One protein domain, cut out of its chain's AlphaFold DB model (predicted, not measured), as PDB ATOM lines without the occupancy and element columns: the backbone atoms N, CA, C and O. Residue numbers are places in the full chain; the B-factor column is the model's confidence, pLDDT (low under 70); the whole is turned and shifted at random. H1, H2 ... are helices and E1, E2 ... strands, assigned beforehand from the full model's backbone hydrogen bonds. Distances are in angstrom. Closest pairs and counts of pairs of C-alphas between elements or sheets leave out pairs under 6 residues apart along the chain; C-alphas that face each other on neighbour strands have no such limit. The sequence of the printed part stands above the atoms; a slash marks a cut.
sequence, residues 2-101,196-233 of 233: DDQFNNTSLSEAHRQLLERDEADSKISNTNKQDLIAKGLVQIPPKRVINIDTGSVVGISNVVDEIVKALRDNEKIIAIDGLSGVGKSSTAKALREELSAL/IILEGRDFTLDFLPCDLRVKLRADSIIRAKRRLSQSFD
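What this domain is: This is residues 2 to 101 and 196 to 233 of the 233 residues of the protein "(d)CMP kinase" of bacterium ADurb.Bin212 (UniProt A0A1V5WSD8). A small four-stranded parallel sheet has two helices, H2 and H3, packed over one of its faces, while one very long helix, H1, runs past this sheet-and-helix body at a distance, its first residues, 2 to 8, sticking out free. H1 meets the other helices at two places: short H4, which grazes the sheet, and H5, which crosses H1 nearly at a right angle. The printed part has 138 residues with five named helices and four named strands, in the order H1 E1 H2 E2 H3 E3 H4 E4 H5. The sheet's order is E1 E4 E2 E3, and the class is mixed, helices and strands. The whole is compact, with a radius of gyration of the C-alphas of 16.6 A, and its C-alphas span 52 by 38 by 22 A.

How they stand to each other: In the sheet, E1 (residues 47 to 52) and E3 (residues 196 to 199) are the edge strands, and E4 (residues 212 to 217) and E2 (residues 76 to 81) are the inner ones. E1 and E4 are parallel at 22 degrees, with N 49 and O 213 within hydrogen-bond range at 2.9 A. E4 and E2 are parallel at 18 degrees, with N 214 and O 78 at 2.8 A. E2 and E3 are parallel at 24 degrees, with N 198 and O 77 at 2.8 A. H2 (residues 59 to 69) is on the sheet at a height of 9.3 A, over E4 and only just over E1, where 3 of its C-alphas fall; on the local plane it runs slantwise to the strands, at 37 degrees to E4. H3 (residues 87 to 97) is on the same face at a height of 9.1 A, over E2 and only just over E3, where 3 of its C-alphas fall; on the local plane it runs along the strands, at 13 degrees to E2. These are two layers, helices on one face of a sheet. H2 and H3 touch, the closest C-alphas being those of Val 63 and Leu 94 at 5.6 A, with a steep tilt of 66 degrees, the same way. E1, H2, E2, with E4 between the strands, is a split strand-helix-strand unit, two parallel strands that are not neighbours joined through a helix; E3, H4 (residues 202 to 205), E4, with E2 between, is another, and both crossovers are right-handed. H4 only grazes the sheet. H1 (residues 2 to 37) is not on the sheet. Its residues 28 to 32 alone touch H4, the closest C-alphas being those of Ser 28 and Phe 203 at 5.6 A. Its residues 10 to 18 alone touch H5 (residues 220 to 230), closest at the C-alphas of His 14 and Ala 224, 5.2 A, and the two are about perpendicular at 74 degrees. In H1, H2, H3 and H5 every O i to N i+4 pair is within hydrogen-bond range; H4 is too short for such a pair.

Where its parts are: H1 begins at C-alpha 2 (13.512, 15.138, -17.384) and is 52.0 A long. E1 starts at C-alpha 47 (-14.622, 50.848, -24.033) and is 16.9 A long, E2 16.8 A and E4 15.8 A, while E3 is 9.9 A. H2 measures 15.4 A, H3 15.1 A, H4 5.5 A and H5 15.5 A, ending at C-alpha 230 (0.175, 22.516, -28.577).

The domain as a whole: The C-alphas of Asp 2 and Gly 39 are the two farthest apart, at 54.4 A. Residues 102 to 195 are not printed, and C-alphas 101 and 196 are 4.8 A apart across the cut. Of the links that are printed whole, none is long. The mean pLDDT of the printed part is 86.2, and residues 2 to 8 and 230 to 233 are under 70.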
ATOM      1  N   ASP A   2      14.690  14.443 -16.833       53.94
ATOM      2  CA  ASP A   2      13.512  15.138 -17.384       53.94
ATOM      3  C   ASP A   2      13.400  16.626 -16.999       53.94
ATOM      4  O   ASP A   2      13.111  17.455 -17.858       53.94
ATOM      5  N   ASP A   3      13.734  17.014 -15.761       54.56
ATOM      6  CA  ASP A   3      13.617  18.421 -15.321       54.56
ATOM      7  C   ASP A   3      14.608  19.388 -15.995       54.56
ATOM      8  O   ASP A   3      14.304  20.566 -16.184       54.56
ATOM      9  N   GLN A   4      15.799  18.922 -16.383       49.41
ATOM     10  CA  GLN A   4      16.774  19.758 -17.102       49.41
ATOM     11  C   GLN A   4      16.400  19.922 -18.578       49.41
ATOM     12  O   GLN A   4      16.565  21.009 -19.134       49.41
ATOM     13  N   PHE A   5      15.851  18.874 -19.197       54.47
ATOM     14  CA  PHE A   5      15.391  18.922 -20.583       54.47
ATOM     15  C   PHE A   5      14.167  19.842 -20.727       54.47
ATOM     16  O   PHE A   5      14.125  20.683 -21.623       54.47
ATOM     17  N   ASN A   6      13.228  19.761 -19.778       60.06
ATOM     18  CA  ASN A   6      11.998  20.557 -19.769       60.06
ATOM     19  C   ASN A   6      12.246  22.049 -19.455       60.06
ATOM     20  O   ASN A   6      11.587  22.932 -19.998       60.06
ATOM     21  N   ASN A   7      13.237  22.359 -18.610       62.62
ATOM     22  CA  ASN A   7      13.636  23.748 -18.351       62.62
ATOM     23  C   ASN A   7      14.389  24.375 -19.534       62.62
ATOM     24  O   ASN A   7      14.196  25.556 -19.826       62.62
ATOM     25  N   THR A   8      15.212  23.591 -20.237       68.81
ATOM     26  CA  THR A   8      15.939  24.068 -21.423       68.81
ATOM     27  C   THR A   8      14.962  24.372 -22.561       68.81
ATOM     28  O   THR A   8      14.974  25.489 -23.079       68.81
ATOM     29  N   SER A   9      14.027  23.458 -22.857       73.69
ATOM     30  CA  SER A   9      12.999  23.655 -23.890       73.69
ATOM     31  C   SER A   9      12.048  24.816 -23.577       73.69
ATOM     32  O   SER A   9      11.688  25.580 -24.474       73.69
ATOM     33  N   LEU A  10      11.682  25.015 -22.304       78.44
ATOM     34  CA  LEU A  10      10.872  26.157 -21.884       78.44
ATOM     35  C   LEU A  10      11.612  27.485 -22.062       78.44
ATOM     36  O   LEU A  10      11.006  28.451 -22.525       78.44
ATOM     37  N   SER A  11      12.899  27.548 -21.712       78.94
ATOM     38  CA  SER A  11      13.698  28.770 -21.870       78.94
ATOM     39  C   SER A  11      13.870  29.164 -23.341       78.94
ATOM     40  O   SER A  11      13.735  30.338 -23.690       78.94
ATOM     41  N   GLU A  12      14.081  28.186 -24.224       81.00
ATOM     42  CA  GLU A  12      14.180  28.408 -25.666       81.00
ATOM     43  C   GLU A  12      12.841  28.849 -26.256       81.00
ATOM     44  O   GLU A  12      12.790  29.846 -26.978       81.00
ATOM     45  N   ALA A  13      11.747  28.174 -25.895       75.75
ATOM     46  CA  ALA A  13      10.403  28.543 -26.332       75.75
ATOM     47  C   ALA A  13       9.992  29.934 -25.832       75.75
ATOM     48  O   ALA A  13       9.342  30.687 -26.556       75.75
ATOM     49  N   HIS A  14      10.380  30.296 -24.606       82.00
ATOM     50  CA  HIS A  14      10.146  31.622 -24.039       82.00
ATOM     51  C   HIS A  14      10.922  32.703 -24.792       82.00
ATOM     52  O   HIS A  14      10.323  33.699 -25.193       82.00
ATOM     53  N   ARG A  15      12.212  32.478 -25.074       81.81
ATOM     54  CA  ARG A  15      13.035  33.399 -25.870       81.81
ATOM     55  C   ARG A  15      12.480  33.588 -27.283       81.81
ATOM     56  O   ARG A  15      12.267  34.722 -27.696       81.81
ATOM     57  N   GLN A  16      12.179  32.498 -27.990       79.75
ATOM     58  CA  GLN A  16      11.584  32.548 -29.333       79.75
ATOM     59  C   GLN A  16      10.232  33.273 -29.338       79.75
ATOM     60  O   GLN A  16       9.908  33.999 -30.277       79.75
ATOM     61  N   LEU A  17       9.429  33.085 -28.289       80.75
ATOM     62  CA  LEU A  17       8.153  33.772 -28.135       80.75
ATOM     63  C   LEU A  17       8.345  35.281 -27.951       80.75
ATOM     64  O   LEU A  17       7.613  36.042 -28.576       80.75
ATOM     65  N   LEU A  18       9.317  35.714 -27.145       81.31
ATOM     66  CA  LEU A  18       9.620  37.137 -26.961       81.31
ATOM     67  C   LEU A  18      10.138  37.783 -28.253       81.31
ATOM     68  O   LEU A  18       9.647  38.842 -28.635       81.31
ATOM     69  N   GLU A  19      11.068  37.125 -28.951       80.69
ATOM     70  CA  GLU A  19      11.583  37.581 -30.252       80.69
ATOM     71  C   GLU A  19      10.441  37.731 -31.274       80.69
ATOM     72  O   GLU A  19      10.361  38.722 -32.004       80.69
ATOM     73  N   ARG A  20       9.505  36.775 -31.284       77.62
ATOM     74  CA  ARG A  20       8.320  36.817 -32.142       77.62
ATOM     75  C   ARG A  20       7.348  37.927 -31.755       77.62
ATOM     76  O   ARG A  20       6.852  38.600 -32.650       77.62
ATOM     77  N   ASP A  21       7.068  38.123 -30.468       80.44
ATOM     78  CA  ASP A  21       6.172  39.190 -30.005       80.44
ATOM     79  C   ASP A  21       6.726  40.577 -30.385       80.44
ATOM     80  O   ASP A  21       5.969  41.456 -30.802       80.44
ATOM     81  N   GLU A  22       8.045  40.777 -30.294       76.94
ATOM     82  CA  GLU A  22       8.696  42.021 -30.718       76.94
ATOM     83  C   GLU A  22       8.597  42.223 -32.238       76.94
ATOM     84  O   GLU A  22       8.257  43.316 -32.702       76.94
ATOM     85  N   ALA A  23       8.854  41.171 -33.022       78.56
ATOM     86  CA  ALA A  23       8.703  41.207 -34.474       78.56
ATOM     87  C   ALA A  23       7.250  41.499 -34.888       78.56
ATOM     88  O   ALA A  23       7.012  42.396 -35.699       78.56
ATOM     89  N   ASP A  24       6.281  40.807 -34.281       77.50
ATOM     90  CA  ASP A  24       4.849  41.009 -34.510       77.50
ATOM     91  C   ASP A  24       4.436  42.448 -34.143       77.50
ATOM     92  O   ASP A  24       3.679  43.071 -34.887       77.50
ATOM     93  N   SER A  25       4.979  43.029 -33.064       79.69
ATOM     94  CA  SER A  25       4.707  44.423 -32.684       79.69
ATOM     95  C   SER A  25       5.277  45.438 -33.680       79.69
ATOM     96  O   SER A  25       4.606  46.425 -33.988       79.69
ATOM     97  N   LYS A  26       6.491  45.216 -34.203       80.19
ATOM     98  CA  LYS A  26       7.081  46.080 -35.242       80.19
ATOM     99  C   LYS A  26       6.252  46.028 -36.522       80.19
ATOM    100  O   LYS A  26       5.897  47.075 -37.053       80.19
ATOM    101  N   ILE A  27       5.883  44.823 -36.957       80.94
ATOM    102  CA  ILE A  27       5.019  44.603 -38.123       80.94
ATOM    103  C   ILE A  27       3.657  45.274 -37.916       80.94
ATOM    104  O   ILE A  27       3.182  45.968 -38.808       80.94
ATOM    105  N   SER A  28       3.051  45.121 -36.736       82.12
ATOM    106  CA  SER A  28       1.773  45.749 -36.377       82.12
ATOM    107  C   SER A  28       1.835  47.276 -36.520       82.12
ATOM    108  O   SER A  28       0.984  47.871 -37.183       82.12
ATOM    109  N   ASN A  29       2.893  47.913 -36.001       84.62
ATOM    110  CA  ASN A  29       3.093  49.359 -36.123       84.62
ATOM    111  C   ASN A  29       3.282  49.817 -37.576       84.62
ATOM    112  O   ASN A  29       2.636  50.780 -37.990       84.62
ATOM    113  N   THR A  30       4.130  49.131 -38.348       86.94
ATOM    114  CA  THR A  30       4.347  49.443 -39.769       86.94
ATOM    115  C   THR A  30       3.052  49.293 -40.563       86.94
ATOM    116  O   THR A  30       2.620  50.238 -41.215       86.94
ATOM    117  N   ASN A  31       2.358  48.159 -40.417       86.88
ATOM    118  CA  ASN A  31       1.080  47.913 -41.085       86.88
ATOM    119  C   ASN A  31       0.057  48.999 -40.750       86.88
ATOM    120  O   ASN A  31      -0.691  49.443 -41.617       86.88
ATOM    121  N   LYS A  32       0.020  49.453 -39.494       89.62
ATOM    122  CA  LYS A  32      -0.885  50.521 -39.070       89.62
ATOM    123  C   LYS A  32      -0.579  51.844 -39.774       89.62
ATOM    124  O   LYS A  32      -1.509  52.533 -40.184       89.62
ATOM    125  N   GLN A  33       0.698  52.201 -39.912       90.69
ATOM    126  CA  GLN A  33       1.119  53.397 -40.646       90.69
ATOM    127  C   GLN A  33       0.770  53.292 -42.133       90.69
ATOM    128  O   GLN A  33       0.221  54.241 -42.690       90.69
ATOM    129  N   ASP A  34       0.996  52.131 -42.744       91.12
ATOM    130  CA  ASP A  34       0.665  51.883 -44.148       91.12
ATOM    131  C   ASP A  34      -0.843  51.981 -44.410       91.12
ATOM    132  O   ASP A  34      -1.268  52.564 -45.405       91.12
ATOM    133  N   LEU A  35      -1.671  51.453 -43.504       92.81
ATOM    134  CA  LEU A  35      -3.131  51.562 -43.585       92.81
ATOM    135  C   LEU A  35      -3.601  53.019 -43.487       92.81
ATOM    136  O   LEU A  35      -4.443  53.442 -44.278       92.81
ATOM    137  N   ILE A  36      -3.018  53.807 -42.578       93.25
ATOM    138  CA  ILE A  36      -3.294  55.250 -42.493       93.25
ATOM    139  C   ILE A  36      -2.871  55.961 -43.783       93.25
ATOM    140  O   ILE A  36      -3.618  56.786 -44.302       93.25
ATOM    141  N   ALA A  37      -1.696  55.633 -44.329       93.81
ATOM    142  CA  ALA A  37      -1.207  56.216 -45.578       93.81
ATOM    143  C   ALA A  37      -2.103  55.868 -46.782       93.81
ATOM    144  O   ALA A  37      -2.225  56.669 -47.707       93.81
ATOM    145  N   LYS A  38      -2.775  54.711 -46.745       92.31
ATOM    146  CA  LYS A  38      -3.813  54.301 -47.706       92.31
ATOM    147  C   LYS A  38      -5.172  54.982 -47.477       92.31
ATOM    148  O   LYS A  38      -6.105  54.715 -48.225       92.31
ATOM    149  N   GLY A  39      -5.285  55.873 -46.491       93.19
ATOM    150  CA  GLY A  39      -6.478  56.681 -46.231       93.19
ATOM    151  C   GLY A  39      -7.437  56.102 -45.191       93.19
ATOM    152  O   GLY A  39      -8.478  56.709 -44.940       93.19
ATOM    153  N   LEU A  40      -7.109  54.968 -44.558       94.12
ATOM    154  CA  LEU A  40      -7.958  54.408 -43.510       94.12
ATOM    155  C   LEU A  40      -7.861  55.234 -42.225       94.12
ATOM    156  O   LEU A  40      -6.780  55.607 -41.764       94.12
ATOM    157  N   VAL A  41      -9.014  55.467 -41.603       94.06
ATOM    158  CA  VAL A  41      -9.123  56.222 -40.354       94.06
ATOM    159  C   VAL A  41      -9.188  55.255 -39.181       94.06
ATOM    160  O   VAL A  41     -10.007  54.340 -39.164       94.06
ATOM    161  N   GLN A  42      -8.334  55.466 -38.180       93.69
ATOM    162  CA  GLN A  42      -8.398  54.695 -36.942       93.69
ATOM    163  C   GLN A  42      -9.666  55.032 -36.159       93.69
ATOM    164  O   GLN A  42      -9.994  56.203 -35.962       93.69
ATOM    165  N   ILE A  43     -10.332  53.998 -35.659       94.56
ATOM    166  CA  ILE A  43     -11.564  54.098 -34.884       94.56
ATOM    167  C   ILE A  43     -11.274  53.555 -33.481       94.56
ATOM    168  O   ILE A  43     -11.143  52.341 -33.304       94.56
ATOM    169  N   PRO A  44     -11.144  54.418 -32.457       92.94
ATOM    170  CA  PRO A  44     -10.916  53.940 -31.103       92.94
ATOM    171  C   PRO A  44     -12.144  53.170 -30.582       92.94
ATOM    172  O   PRO A  44     -13.281  53.572 -30.849       92.94
ATOM    173  N   PRO A  45     -11.947  52.088 -29.803       95.12
ATOM    174  CA  PRO A  45     -13.052  51.390 -29.152       95.12
ATOM    175  C   PRO A  45     -13.757  52.306 -28.149       95.12
ATOM    176  O   PRO A  45     -13.100  53.080 -27.448       95.12
ATOM    177  N   LYS A  46     -15.082  52.168 -28.003       97.06
ATOM    178  CA  LYS A  46     -15.835  52.960 -27.007       97.06
ATOM    179  C   LYS A  46     -15.428  52.610 -25.575       97.06
ATOM    180  O   LYS A  46     -15.371  53.486 -24.713       97.06
ATOM    181  N   ARG A  47     -15.132  51.334 -25.316       97.56
ATOM    182  CA  ARG A  47     -14.622  50.848 -24.033       97.56
ATOM    183  C   ARG A  47     -13.583  49.755 -24.232       97.56
ATOM    184  O   ARG A  47     -13.665  48.951 -25.155       97.56
ATOM    185  N   VAL A  48     -12.618  49.705 -23.317       96.94
ATOM    186  CA  VAL A  48     -11.601  48.653 -23.254       96.94
ATOM    187  C   VAL A  48     -11.645  47.999 -21.881       96.94
ATOM    188  O   VAL A  48     -11.665  48.700 -20.869       96.94
ATOM    189  N   ILE A  49     -11.604  46.670 -21.844       96.69
ATOM    190  CA  ILE A  49     -11.342  45.894 -20.627       96.69
ATOM    191  C   ILE A  49     -10.108  45.019 -20.834       96.69
ATOM    192  O   ILE A  49      -9.778  44.652 -21.963       96.69
ATOM    193  N   ASN A  50      -9.414  44.696 -19.746       95.75
ATOM    194  CA  ASN A  50      -8.262  43.803 -19.773       95.75
ATOM    195  C   ASN A  50      -8.568  42.593 -18.900       95.75
ATOM    196  O   ASN A  50      -8.986  42.766 -17.758       95.75
ATOM    197  N   ILE A  51      -8.329  41.397 -19.428       94.00
ATOM    198  CA  ILE A  51      -8.492  40.146 -18.688       94.00
ATOM    199  C   ILE A  51      -7.154  39.423 -18.703       94.00
ATOM    200  O   ILE A  51      -6.608  39.123 -19.767       94.00
ATOM    201  N   ASP A  52      -6.619  39.167 -17.515       91.88
ATOM    202  CA  ASP A  52      -5.425  38.350 -17.348       91.88
ATOM    203  C   ASP A  52      -5.816  36.868 -17.331       91.88
ATOM    204  O   ASP A  52      -6.287  36.345 -16.324       91.88
ATOM    205  N   THR A  53      -5.609  36.183 -18.455       87.38
ATOM    206  CA  THR A  53      -5.887  34.751 -18.616       87.38
ATOM    207  C   THR A  53      -4.829  33.865 -17.959       87.38
ATOM    208  O   THR A  53      -4.963  32.643 -17.983       87.38
ATOM    209  N   GLY A  54      -3.758  34.437 -17.399       83.44
ATOM    210  CA  GLY A  54      -2.865  33.741 -16.471       83.44
ATOM    211  C   GLY A  54      -3.483  33.596 -15.080       83.44
ATOM    212  O   GLY A  54      -3.330  32.550 -14.456       83.44
ATOM    213  N   SER A  55      -4.222  34.618 -14.640       83.31
ATOM    214  CA  SER A  55      -4.925  34.644 -13.350       83.31
ATOM    215  C   SER A  55      -6.323  34.017 -13.433       83.31
ATOM    216  O   SER A  55      -6.706  33.223 -12.578       83.31
ATOM    217  N   VAL A  56      -7.080  34.328 -14.490       86.38
ATOM    218  CA  VAL A  56      -8.385  33.720 -14.780       86.38
ATOM    219  C   VAL A  56      -8.159  32.448 -15.588       86.38
ATOM    220  O   VAL A  56      -8.029  32.472 -16.814       86.38
ATOM    221  N   VAL A  57      -8.053  31.321 -14.885       83.69
ATOM    222  CA  VAL A  57      -7.784  30.018 -15.502       83.69
ATOM    223  C   VAL A  57      -9.078  29.407 -16.035       83.69
ATOM    224  O   VAL A  57     -10.043  29.252 -15.293       83.69
ATOM    225  N   GLY A  58      -9.073  29.002 -17.305       88.00
ATOM    226  CA  GLY A  58     -10.190  28.321 -17.966       88.00
ATOM    227  C   GLY A  58     -11.007  29.250 -18.866       88.00
ATOM    228  O   GLY A  58     -11.343  30.366 -18.483       88.00
ATOM    229  N   ILE A  59     -11.332  28.773 -20.073       91.75
ATOM    230  CA  ILE A  59     -12.053  29.567 -21.082       91.75
ATOM    231  C   ILE A  59     -13.431  30.002 -20.568       91.75
ATOM    232  O   ILE A  59     -13.773  31.166 -20.731       91.75
ATOM    233  N   SER A  60     -14.170  29.121 -19.888       93.88
ATOM    234  CA  SER A  60     -15.482  29.453 -19.313       93.88
ATOM    235  C   SER A  60     -15.402  30.610 -18.315       93.88
ATOM    236  O   SER A  60     -16.152  31.565 -18.437       93.88
ATOM    237  N   ASN A  61     -14.413  30.606 -17.415       95.50
ATOM    238  CA  ASN A  61     -14.235  31.699 -16.454       95.50
ATOM    239  C   ASN A  61     -13.888  33.026 -17.150       95.50
ATOM    240  O   ASN A  61     -14.353  34.085 -16.742       95.50
ATOM    241  N   VAL A  62     -13.075  32.985 -18.213       95.44
ATOM    242  CA  VAL A  62     -12.779  34.181 -19.020       95.44
ATOM    243  C   VAL A  62     -14.049  34.704 -19.694       95.44
ATOM    244  O   VAL A  62     -14.276  35.912 -19.692       95.44
ATOM    245  N   VAL A  63     -14.878  33.818 -20.251       96.81
ATOM    246  CA  VAL A  63     -16.168  34.174 -20.859       96.81
ATOM    247  C   VAL A  63     -17.099  34.799 -19.820       96.81
ATOM    248  O   VAL A  63     -17.617  35.883 -20.076       96.81
ATOM    249  N   ASP A  64     -17.223  34.209 -18.631       97.19
ATOM    250  CA  ASP A  64     -18.048  34.740 -17.540       97.19
ATOM    251  C   ASP A  64     -17.641  36.166 -17.155       97.19
ATOM    252  O   ASP A  64     -18.495  37.032 -16.964       97.19
ATOM    253  N   GLU A  65     -16.340  36.447 -17.063       97.06
ATOM    254  CA  GLU A  65     -15.842  37.796 -16.773       97.06
ATOM    255  C   GLU A  65     -16.171  38.792 -17.894       97.06
ATOM    256  O   GLU A  65     -16.524  39.941 -17.615       97.06
ATOM    257  N   ILE A  66     -16.120  38.365 -19.161       97.19
ATOM    258  CA  ILE A  66     -16.541  39.205 -20.292       97.19
ATOM    259  C   ILE A  66     -18.041  39.490 -20.208       97.19
ATOM    260  O   ILE A  66     -18.440  40.648 -20.333       97.19
ATOM    261  N   VAL A  67     -18.864  38.465 -19.975       97.31
ATOM    262  CA  VAL A  67     -20.328  38.584 -19.907       97.31
ATOM    263  C   VAL A  67     -20.748  39.482 -18.746       97.31
ATOM    264  O   VAL A  67     -21.532  40.403 -18.953       97.31
ATOM    265  N   LYS A  68     -20.172  39.306 -17.549       96.94
ATOM    266  CA  LYS A  68     -20.420  40.189 -16.390       96.94
ATOM    267  C   LYS A  68     -20.032  41.640 -16.666       96.94
ATOM    268  O   LYS A  68     -20.649  42.558 -16.132       96.94
ATOM    269  N   ALA A  69     -18.977  41.853 -17.450       96.62
ATOM    270  CA  ALA A  69     -18.511  43.187 -17.785       96.62
ATOM    271  C   ALA A  69     -19.332  43.844 -18.902       96.62
ATOM    272  O   ALA A  69     -19.256  45.071 -19.021       96.62
ATOM    273  N   LEU A  70     -20.042  43.073 -19.732       97.00
ATOM    274  CA  LEU A  70     -20.769  43.542 -20.912       97.00
ATOM    275  C   LEU A  70     -21.970  44.412 -20.520       97.00
ATOM    276  O   LEU A  70     -22.694  44.112 -19.576       97.00
ATOM    277  N   ARG A  71     -22.191  45.502 -21.258       96.50
ATOM    278  CA  ARG A  71     -23.372  46.364 -21.091       96.50
ATOM    279  C   ARG A  71     -24.417  46.050 -22.158       96.50
ATOM    280  O   ARG A  71     -24.076  45.726 -23.296       96.50
ATOM    281  N   ASP A  72     -25.693  46.231 -21.827       91.25
ATOM    282  CA  ASP A  72     -26.812  45.900 -22.724       91.25
ATOM    283  C   ASP A  72     -26.712  46.584 -24.095       91.25
ATOM    284  O   ASP A  72     -26.991  45.967 -25.125       91.25
ATOM    285  N   ASN A  73     -26.233  47.830 -24.125       92.56
ATOM    286  CA  ASN A  73     -26.088  48.627 -25.342       92.56
ATOM    287  C   ASN A  73     -24.820  48.324 -26.165       92.56
ATOM    288  O   ASN A  73     -24.681  48.864 -27.260       92.56
ATOM    289  N   GLU A  74     -23.890  47.505 -25.666       96.38
ATOM    290  CA  GLU A  74     -22.661  47.146 -26.386       96.38
ATOM    291  C   GLU A  74     -22.938  45.969 -27.317       96.38
ATOM    292  O   GLU A  74     -23.240  44.872 -26.856       96.38
ATOM    293  N   LYS A  75     -22.853  46.178 -28.629       95.75
ATOM    294  CA  LYS A  75     -23.215  45.185 -29.642       95.75
ATOM    295  C   LYS A  75     -21.999  44.550 -30.298       95.75
ATOM    296  O   LYS A  75     -21.983  43.335 -30.466       95.75
ATOM    297  N   ILE A  76     -21.001  45.353 -30.659       97.31
ATOM    298  CA  ILE A  76     -19.804  44.890 -31.363       97.31
ATOM    299  C   ILE A  76     -18.660  44.728 -30.362       97.31
ATOM    300  O   ILE A  76     -18.193  45.702 -29.765       97.31
ATOM    301  N   ILE A  77     -18.201  43.491 -30.189       97.31
ATOM    302  CA  ILE A  77     -17.203  43.084 -29.202       97.31
ATOM    303  C   ILE A  77     -15.983  42.547 -29.947       97.31
ATOM    304  O   ILE A  77     -16.061  41.547 -30.652       97.31
ATOM    305  N   ALA A  78     -14.834  43.189 -29.783       95.69
ATOM    306  CA  ALA A  78     -13.581  42.764 -30.396       95.69
ATOM    307  C   ALA A  78     -12.692  42.053 -29.371       95.69
ATOM    308  O   ALA A  78     -12.434  42.601 -28.294       95.69
ATOM    309  N   ILE A  79     -12.193  40.862 -29.714       93.00
ATOM    310  CA  ILE A  79     -11.269  40.095 -28.868       93.00
ATOM    311  C   ILE A  79      -9.841  40.276 -29.385       93.00
ATOM    312  O   ILE A  79      -9.513  39.897 -30.507       93.00
ATOM    313  N   ASP A  80      -8.982  40.836 -28.541       89.62
ATOM    314  CA  ASP A  80      -7.601  41.202 -28.852       89.62
ATOM    315  C   ASP A  80      -6.626  40.569 -27.844       89.62
ATOM    316  O   ASP A  80      -6.990  40.240 -26.715       89.62
ATOM    317  N   GLY A  81      -5.372  40.371 -28.244       86.19
ATOM    318  CA  GLY A  81      -4.323  39.787 -27.414       86.19
ATOM    319  C   GLY A  81      -3.201  39.118 -28.211       86.19
ATOM    320  O   GLY A  81      -3.320  38.821 -29.401       86.19
ATOM    321  N   LEU A  82      -2.094  38.808 -27.540       81.75
ATOM    322  CA  LEU A  82      -0.938  38.148 -28.160       81.75
ATOM    323  C   LEU A  82      -1.211  36.671 -28.477       81.75
ATOM    324  O   LEU A  82      -2.236  36.094 -28.103       81.75
ATOM    325  N   SER A  83      -0.304  36.018 -29.200       76.06
ATOM    326  CA  SER A  83      -0.423  34.573 -29.412       76.06
ATOM    327  C   SER A  83      -0.302  33.803 -28.090       76.06
ATOM    328  O   SER A  83       0.506  34.152 -27.231       76.06
ATOM    329  N   GLY A  84      -1.091  32.735 -27.933       75.94
ATOM    330  CA  GLY A  84      -1.077  31.880 -26.734       75.94
ATOM    331  C   GLY A  84      -1.920  32.381 -25.548       75.94
ATOM    332  O   GLY A  84      -1.940  31.737 -24.502       75.94
ATOM    333  N   VAL A  85      -2.651  33.496 -25.686       84.12
ATOM    334  CA  VAL A  85      -3.559  33.998 -24.625       84.12
ATOM    335  C   VAL A  85      -4.949  33.348 -24.628       84.12
ATOM    336  O   VAL A  85      -5.703  33.576 -23.689       84.12
ATOM    337  N   GLY A  86      -5.288  32.559 -25.657       84.69
ATOM    338  CA  GLY A  86      -6.592  31.889 -25.781       84.69
ATOM    339  C   GLY A  86      -7.663  32.650 -26.578       84.69
ATOM    340  O   GLY A  86      -8.842  32.366 -26.401       84.69
ATOM    341  N   LYS A  87      -7.283  33.598 -27.452       88.12
ATOM    342  CA  LYS A  87      -8.218  34.437 -28.236       88.12
ATOM    343  C   LYS A  87      -9.302  33.662 -28.982       88.12
ATOM    344  O   LYS A  87     -10.467  33.854 -28.672       88.12
ATOM    345  N   SER A  88      -8.934  32.799 -29.931       86.38
ATOM    346  CA  SER A  88      -9.908  32.107 -30.790       86.38
ATOM    347  C   SER A  88     -10.806  31.167 -29.984       86.38
ATOM    348  O   SER A  88     -12.009  31.119 -30.209       86.38
ATOM    349  N   SER A  89     -10.254  30.492 -28.967       90.44
ATOM    350  CA  SER A  89     -11.036  29.677 -28.028       90.44
ATOM    351  C   SER A  89     -12.036  30.518 -27.229       90.44
ATOM    352  O   SER A  89     -13.188  30.122 -27.091       90.44
ATOM    353  N   THR A  90     -11.618  31.692 -26.747       93.31
ATOM    354  CA  THR A  90     -12.489  32.625 -26.016       93.31
ATOM    355  C   THR A  90     -13.558  33.212 -26.930       93.31
ATOM    356  O   THR A  90     -14.717  33.246 -26.548       93.31
ATOM    357  N   ALA A  91     -13.202  33.626 -28.148       92.31
ATOM    358  CA  ALA A  91     -14.146  34.156 -29.128       92.31
ATOM    359  C   ALA A  91     -15.206  33.113 -29.503       92.31
ATOM    360  O   ALA A  91     -16.392  33.434 -29.522       92.31
ATOM    361  N   LYS A  92     -14.798  31.855 -29.726       92.12
ATOM    362  CA  LYS A  92     -15.720  30.746 -29.999       92.12
ATOM    363  C   LYS A  92     -16.680  30.507 -28.833       92.12
ATOM    364  O   LYS A  92     -17.884  30.466 -29.057       92.12
ATOM    365  N   ALA A  93     -16.157  30.383 -27.615       95.06
ATOM    366  CA  ALA A  93     -16.976  30.130 -26.433       95.06
ATOM    367  C   ALA A  93     -17.915  31.307 -26.119       95.06
ATOM    368  O   ALA A  93     -19.085  31.101 -25.826       95.06
ATOM    369  N   LEU A  94     -17.439  32.548 -26.257       95.44
ATOM    370  CA  LEU A  94     -18.255  33.750 -26.071       95.44
ATOM    371  C   LEU A  94     -19.371  33.853 -27.118       95.44
ATOM    372  O   LEU A  94     -20.475  34.288 -26.804       95.44
ATOM    373  N   ARG A  95     -19.088  33.452 -28.364       94.44
ATOM    374  CA  ARG A  95     -20.085  33.401 -29.436       94.44
ATOM    375  C   ARG A  95     -21.212  32.428 -29.101       94.44
ATOM    376  O   ARG A  95     -22.373  32.770 -29.295       94.44
ATOM    377  N   GLU A  96     -20.863  31.247 -28.600       94.50
ATOM    378  CA  GLU A  96     -21.820  30.221 -28.173       94.50
ATOM    379  C   GLU A  96     -22.647  30.701 -26.972       94.50
ATOM    380  O   GLU A  96     -23.873  30.672 -27.036       94.50
ATOM    381  N   GLU A  97     -21.995  31.241 -25.939       96.44
ATOM    382  CA  GLU A  97     -22.650  31.753 -24.726       96.44
ATOM    383  C   GLU A  97     -23.657  32.874 -25.026       96.44
ATOM    384  O   GLU A  97     -24.770  32.891 -24.508       96.44
ATOM    385  N   LEU A  98     -23.291  33.815 -25.902       94.56
ATOM    386  CA  LEU A  98     -24.127  34.974 -26.228       94.56
ATOM    387  C   LEU A  98     -25.078  34.742 -27.408       94.56
ATOM    388  O   LEU A  98     -25.787  35.675 -27.791       94.56
ATOM    389  N   SER A  99     -25.066  33.552 -28.026       94.12
ATOM    390  CA  SER A  99     -25.726  33.308 -29.323       94.12
ATOM    391  C   SER A  99     -25.401  34.415 -30.344       94.12
ATOM    392  O   SER A  99     -26.272  34.950 -31.039       94.12
ATOM    393  N   ALA A 100     -24.131  34.825 -30.356       94.69
ATOM    394  CA  ALA A 100     -23.634  35.956 -31.122       94.69
ATOM    395  C   ALA A 100     -23.226  35.541 -32.540       94.69
ATOM    396  O   ALA A 100     -22.936  34.379 -32.824       94.69
ATOM    397  N   LEU A 101     -23.138  36.530 -33.421       94.94
ATOM    398  CA  LEU A 101     -22.546  36.381 -34.745       94.94
ATOM    399  C   LEU A 101     -21.039  36.625 -34.657       94.94
ATOM    400  O   LEU A 101     -20.576  37.321 -33.751       94.94
ATOM    401  N   ILE A 196     -22.138  40.921 -31.913       96.25
ATOM    402  CA  ILE A 196     -21.181  40.618 -32.978       96.25
ATOM    403  C   ILE A 196     -19.791  40.505 -32.359       96.25
ATOM    404  O   ILE A 196     -19.317  41.450 -31.731       96.25
ATOM    405  N   ILE A 197     -19.132  39.368 -32.554       95.94
ATOM    406  CA  ILE A 197     -17.762  39.112 -32.116       95.94
ATOM    407  C   ILE A 197     -16.807  39.331 -33.291       95.94
ATOM    408  O   ILE A 197     -16.948  38.702 -34.338       95.94
ATOM    409  N   LEU A 198     -15.818  40.206 -33.118       94.81
ATOM    410  CA  LEU A 198     -14.766  40.443 -34.106       94.81
ATOM    411  C   LEU A 198     -13.492  39.695 -33.717       94.81
ATOM    412  O   LEU A 198     -12.920  39.935 -32.647       94.81
ATOM    413  N   GLU A 199     -13.026  38.833 -34.618       87.94
ATOM    414  CA  GLU A 199     -11.734  38.160 -34.535       87.94
ATOM    415  C   GLU A 199     -10.779  38.722 -35.594       87.94
ATOM    416  O   GLU A 199     -11.008  38.630 -36.802       87.94
ATOM    417  N   GLY A 200      -9.664  39.285 -35.134       79.62
ATOM    418  CA  GLY A 200      -8.636  39.855 -35.995       79.62
ATOM    419  C   GLY A 200      -7.314  40.030 -35.261       79.62
ATOM    420  O   GLY A 200      -7.150  39.589 -34.119       79.62
ATOM    421  N   ARG A 201      -6.353  40.674 -35.928       78.81
ATOM    422  CA  ARG A 201      -5.136  41.153 -35.267       78.81
ATOM    423  C   ARG A 201      -5.400  42.526 -34.652       78.81
ATOM    424  O   ARG A 201      -6.293  43.248 -35.088       78.81
ATOM    425  N   ASP A 202      -4.605  42.875 -33.653       75.88
ATOM    426  CA  ASP A 202      -4.626  44.173 -32.973       75.88
ATOM    427  C   ASP A 202      -4.712  45.351 -33.959       75.88
ATOM    428  O   ASP A 202      -5.626  46.170 -33.857       75.88
ATOM    429  N   PHE A 203      -3.837  45.387 -34.971       80.62
ATOM    430  CA  PHE A 203      -3.802  46.495 -35.927       80.62
ATOM    431  C   PHE A 203      -5.005  46.548 -36.871       80.62
ATOM    432  O   PHE A 203      -5.371  47.642 -37.278       80.62
ATOM    433  N   THR A 204      -5.632  45.420 -37.232       84.38
ATOM    434  CA  THR A 204      -6.795  45.438 -38.143       84.38
ATOM    435  C   THR A 204      -8.048  45.902 -37.421       84.38
ATOM    436  O   THR A 204      -8.843  46.665 -37.963       84.38
ATOM    437  N   LEU A 205      -8.203  45.480 -36.166       89.94
ATOM    438  CA  LEU A 205      -9.346  45.841 -35.339       89.94
ATOM    439  C   LEU A 205      -9.377  47.344 -35.014       89.94
ATOM    440  O   LEU A 205     -10.442  47.878 -34.729       89.94
ATOM    441  N   ASP A 206      -8.242  48.045 -35.044       93.06
ATOM    442  CA  ASP A 206      -8.160  49.496 -34.794       93.06
ATOM    443  C   ASP A 206      -8.797  50.364 -35.894       93.06
ATOM    444  O   ASP A 206      -8.915  51.576 -35.723       93.06
ATOM    445  N   PHE A 207      -9.221  49.760 -37.003       94.81
ATOM    446  CA  PHE A 207      -9.924  50.426 -38.102       94.81
ATOM    447  C   PHE A 207     -11.388  49.979 -38.221       94.81
ATOM    448  O   PHE A 207     -12.061  50.326 -39.187       94.81
ATOM    449  N   LEU A 208     -11.895  49.214 -37.247       95.25
ATOM    450  CA  LEU A 208     -13.286  48.772 -37.196       95.25
ATOM    451  C   LEU A 208     -14.013  49.368 -35.985       95.25
ATOM    452  O   LEU A 208     -13.439  49.445 -34.892       95.25
ATOM    453  N   PRO A 209     -15.299  49.739 -36.129       93.31
ATOM    454  CA  PRO A 209     -16.094  50.166 -34.991       93.31
ATOM    455  C   PRO A 209     -16.256  49.004 -34.008       93.31
ATOM    456  O   PRO A 209     -16.627  47.897 -34.386       93.31
ATOM    457  N   CYS A 210     -16.001  49.255 -32.726       95.06
ATOM    458  CA  CYS A 210     -16.329  48.311 -31.664       95.06
ATOM    459  C   CYS A 210     -16.757  49.043 -30.391       95.06
ATOM    460  O   CYS A 210     -16.191  50.071 -30.005       95.06
ATOM    461  N   ASP A 211     -17.778  48.500 -29.738       97.62
ATOM    462  CA  ASP A 211     -18.295  49.030 -28.483       97.62
ATOM    463  C   ASP A 211     -17.399  48.600 -27.320       97.62
ATOM    464  O   ASP A 211     -17.017  49.418 -26.484       97.62
ATOM    465  N   LEU A 212     -16.998  47.327 -27.319       97.56
ATOM    466  CA  LEU A 212     -16.124  46.747 -26.310       97.56
ATOM    467  C   LEU A 212     -14.909  46.085 -26.962       97.56
ATOM    468  O   LEU A 212     -15.042  45.164 -27.762       97.56
ATOM    469  N   ARG A 213     -13.707  46.503 -26.566       96.38
ATOM    470  CA  ARG A 213     -12.458  45.787 -26.843       96.38
ATOM    471  C   ARG A 213     -12.041  45.004 -25.603       96.38
ATOM    472  O   ARG A 213     -11.719  45.596 -24.572       96.38
ATOM    473  N   VAL A 214     -11.995  43.684 -25.714       95.88
ATOM    474  CA  VAL A 214     -11.485  42.793 -24.669       95.88
ATOM    475  C   VAL A 214     -10.032  42.466 -24.979       95.88
ATOM    476  O   VAL A 214      -9.745  41.783 -25.959       95.88
ATOM    477  N   LYS A 215      -9.108  42.943 -24.145       93.88
ATOM    478  CA  LYS A 215      -7.679  42.640 -24.264       93.88
ATOM    479  C   LYS A 215      -7.308  41.487 -23.342       93.88
ATOM    480  O   LYS A 215      -7.197  41.662 -22.128       93.88
ATOM    481  N   LEU A 216      -7.087  40.317 -23.927       92.38
ATOM    482  CA  LEU A 216      -6.590  39.137 -23.233       92.38
ATOM    483  C   LEU A 216      -5.073  39.236 -23.062       92.38
ATOM    484  O   LEU A 216      -4.325  39.415 -24.028       92.38
ATOM    485  N   ARG A 217      -4.613  39.102 -21.822       90.50
ATOM    486  CA  ARG A 217      -3.198  39.156 -21.448       90.50
ATOM    487  C   ARG A 217      -2.822  37.898 -20.686       90.50
ATOM    488  O   ARG A 217      -3.656  37.305 -20.026       90.50
ATOM    489  N   ALA A 218      -1.569  37.490 -20.803       86.56
ATOM    490  CA  ALA A 218      -0.980  36.469 -19.952       86.56
ATOM    491  C   ALA A 218       0.534  36.664 -19.949       86.56
ATOM    492  O   ALA A 218       1.108  37.111 -20.954       86.56
ATOM    493  N   ASP A 219       1.167  36.300 -18.838       87.38
ATOM    494  CA  ASP A 219       2.621  36.306 -18.718       87.38
ATOM    495  C   ASP A 219       3.277  35.513 -19.867       87.38
ATOM    496  O   ASP A 219       2.757  34.487 -20.324       87.38
ATOM    497  N   SER A 220       4.411  36.006 -20.368       84.62
ATOM    498  CA  SER A 220       5.130  35.396 -21.493       84.62
ATOM    499  C   SER A 220       5.549  33.948 -21.214       84.62
ATOM    500  O   SER A 220       5.477  33.120 -22.122       84.62
ATOM    501  N   ILE A 221       5.877  33.604 -19.966       84.38
ATOM    502  CA  ILE A 221       6.206  32.237 -19.541       84.38
ATOM    503  C   ILE A 221       4.964  31.340 -19.621       84.38
ATOM    504  O   ILE A 221       5.042  30.217 -20.121       84.38
ATOM    505  N   ILE A 222       3.797  31.827 -19.181       82.94
ATOM    506  CA  ILE A 222       2.529  31.077 -19.271       82.94
ATOM    507  C   ILE A 222       2.171  30.823 -20.740       82.94
ATOM    508  O   ILE A 222       1.795  29.707 -21.109       82.94
ATOM    509  N   ARG A 223       2.324  31.834 -21.602       84.81
ATOM    510  CA  ARG A 223       2.075  31.702 -23.045       84.81
ATOM    511  C   ARG A 223       3.053  30.732 -23.714       84.81
ATOM    512  O   ARG A 223       2.621  29.958 -24.566       84.81
ATOM    513  N   ALA A 224       4.326  30.734 -23.316       82.00
ATOM    514  CA  ALA A 224       5.332  29.798 -23.823       82.00
ATOM    515  C   ALA A 224       4.975  28.350 -23.463       82.00
ATOM    516  O   ALA A 224       4.959  27.491 -24.343       82.00
ATOM    517  N   LYS A 225       4.572  28.096 -22.209       83.19
ATOM    518  CA  LYS A 225       4.086  26.777 -21.763       83.19
ATOM    519  C   LYS A 225       2.889  26.290 -22.588       83.19
ATOM    520  O   LYS A 225       2.896  25.158 -23.053       83.19
ATOM    521  N   ARG A 226       1.895  27.158 -22.822       83.06
ATOM    522  CA  ARG A 226       0.706  26.838 -23.643       83.06
ATOM    523  C   ARG A 226       1.048  26.518 -25.098       83.06
ATOM    524  O   ARG A 226       0.390  25.685 -25.710       83.06
ATOM    525  N   ARG A 227       2.046  27.197 -25.671       73.19
ATOM    526  CA  ARG A 227       2.520  26.893 -27.028       73.19
ATOM    527  C   ARG A 227       3.219  25.546 -27.085       73.19
ATOM    528  O   ARG A 227       2.941  24.784 -27.995       73.19
ATOM    529  N   LEU A 228       4.086  25.256 -26.115       77.06
ATOM    530  CA  LEU A 228       4.762  23.963 -26.049       77.06
ATOM    531  C   LEU A 228       3.750  22.821 -25.987       77.06
ATOM    532  O   LEU A 228       3.855  21.903 -26.785       77.06
ATOM    533  N   SER A 229       2.717  22.921 -25.143       74.81
ATOM    534  CA  SER A 229       1.679  21.884 -25.063       74.81
ATOM    535  C   SER A 229       0.898  21.667 -26.364       74.81
ATOM    536  O   SER A 229       0.366  20.589 -26.550       74.81
ATOM    537  N   GLN A 230       0.834  22.655 -27.266       64.94
ATOM    538  CA  GLN A 230       0.175  22.516 -28.577       64.94
ATOM    539  C   GLN A 230       1.074  21.888 -29.649       64.94
ATOM    540  O   GLN A 230       0.574  21.511 -30.701       64.94
ATOM    541  N   SER A 231       2.387  21.821 -29.420       54.53
ATOM    542  CA  SER A 231       3.344  21.205 -30.349       54.53
ATOM    543  C   SER A 231       3.557  19.708 -30.085       54.53
ATOM    544  O   SER A 231       4.290  19.071 -30.838       54.53
ATOM    545  N   PHE A 232       2.988  19.173 -28.999       40.44
ATOM    546  CA  PHE A 232       3.115  17.771 -28.580       40.44
ATOM    547  C   PHE A 232       1.823  16.949 -28.762       40.44
ATOM    548  O   PHE A 232       1.825  15.775 -28.396       40.44
ATOM    549  N   ASP A 233       0.775  17.545 -29.341       29.84
ATOM    550  CA  ASP A 233      -0.474  16.896 -29.780       29.84
ATOM    551  C   ASP A 233      -0.530  16.847 -31.318       29.84
ATOM    552  O   ASP A 233      -1.049  15.846 -31.864       29.84
TER     553      ASP A 233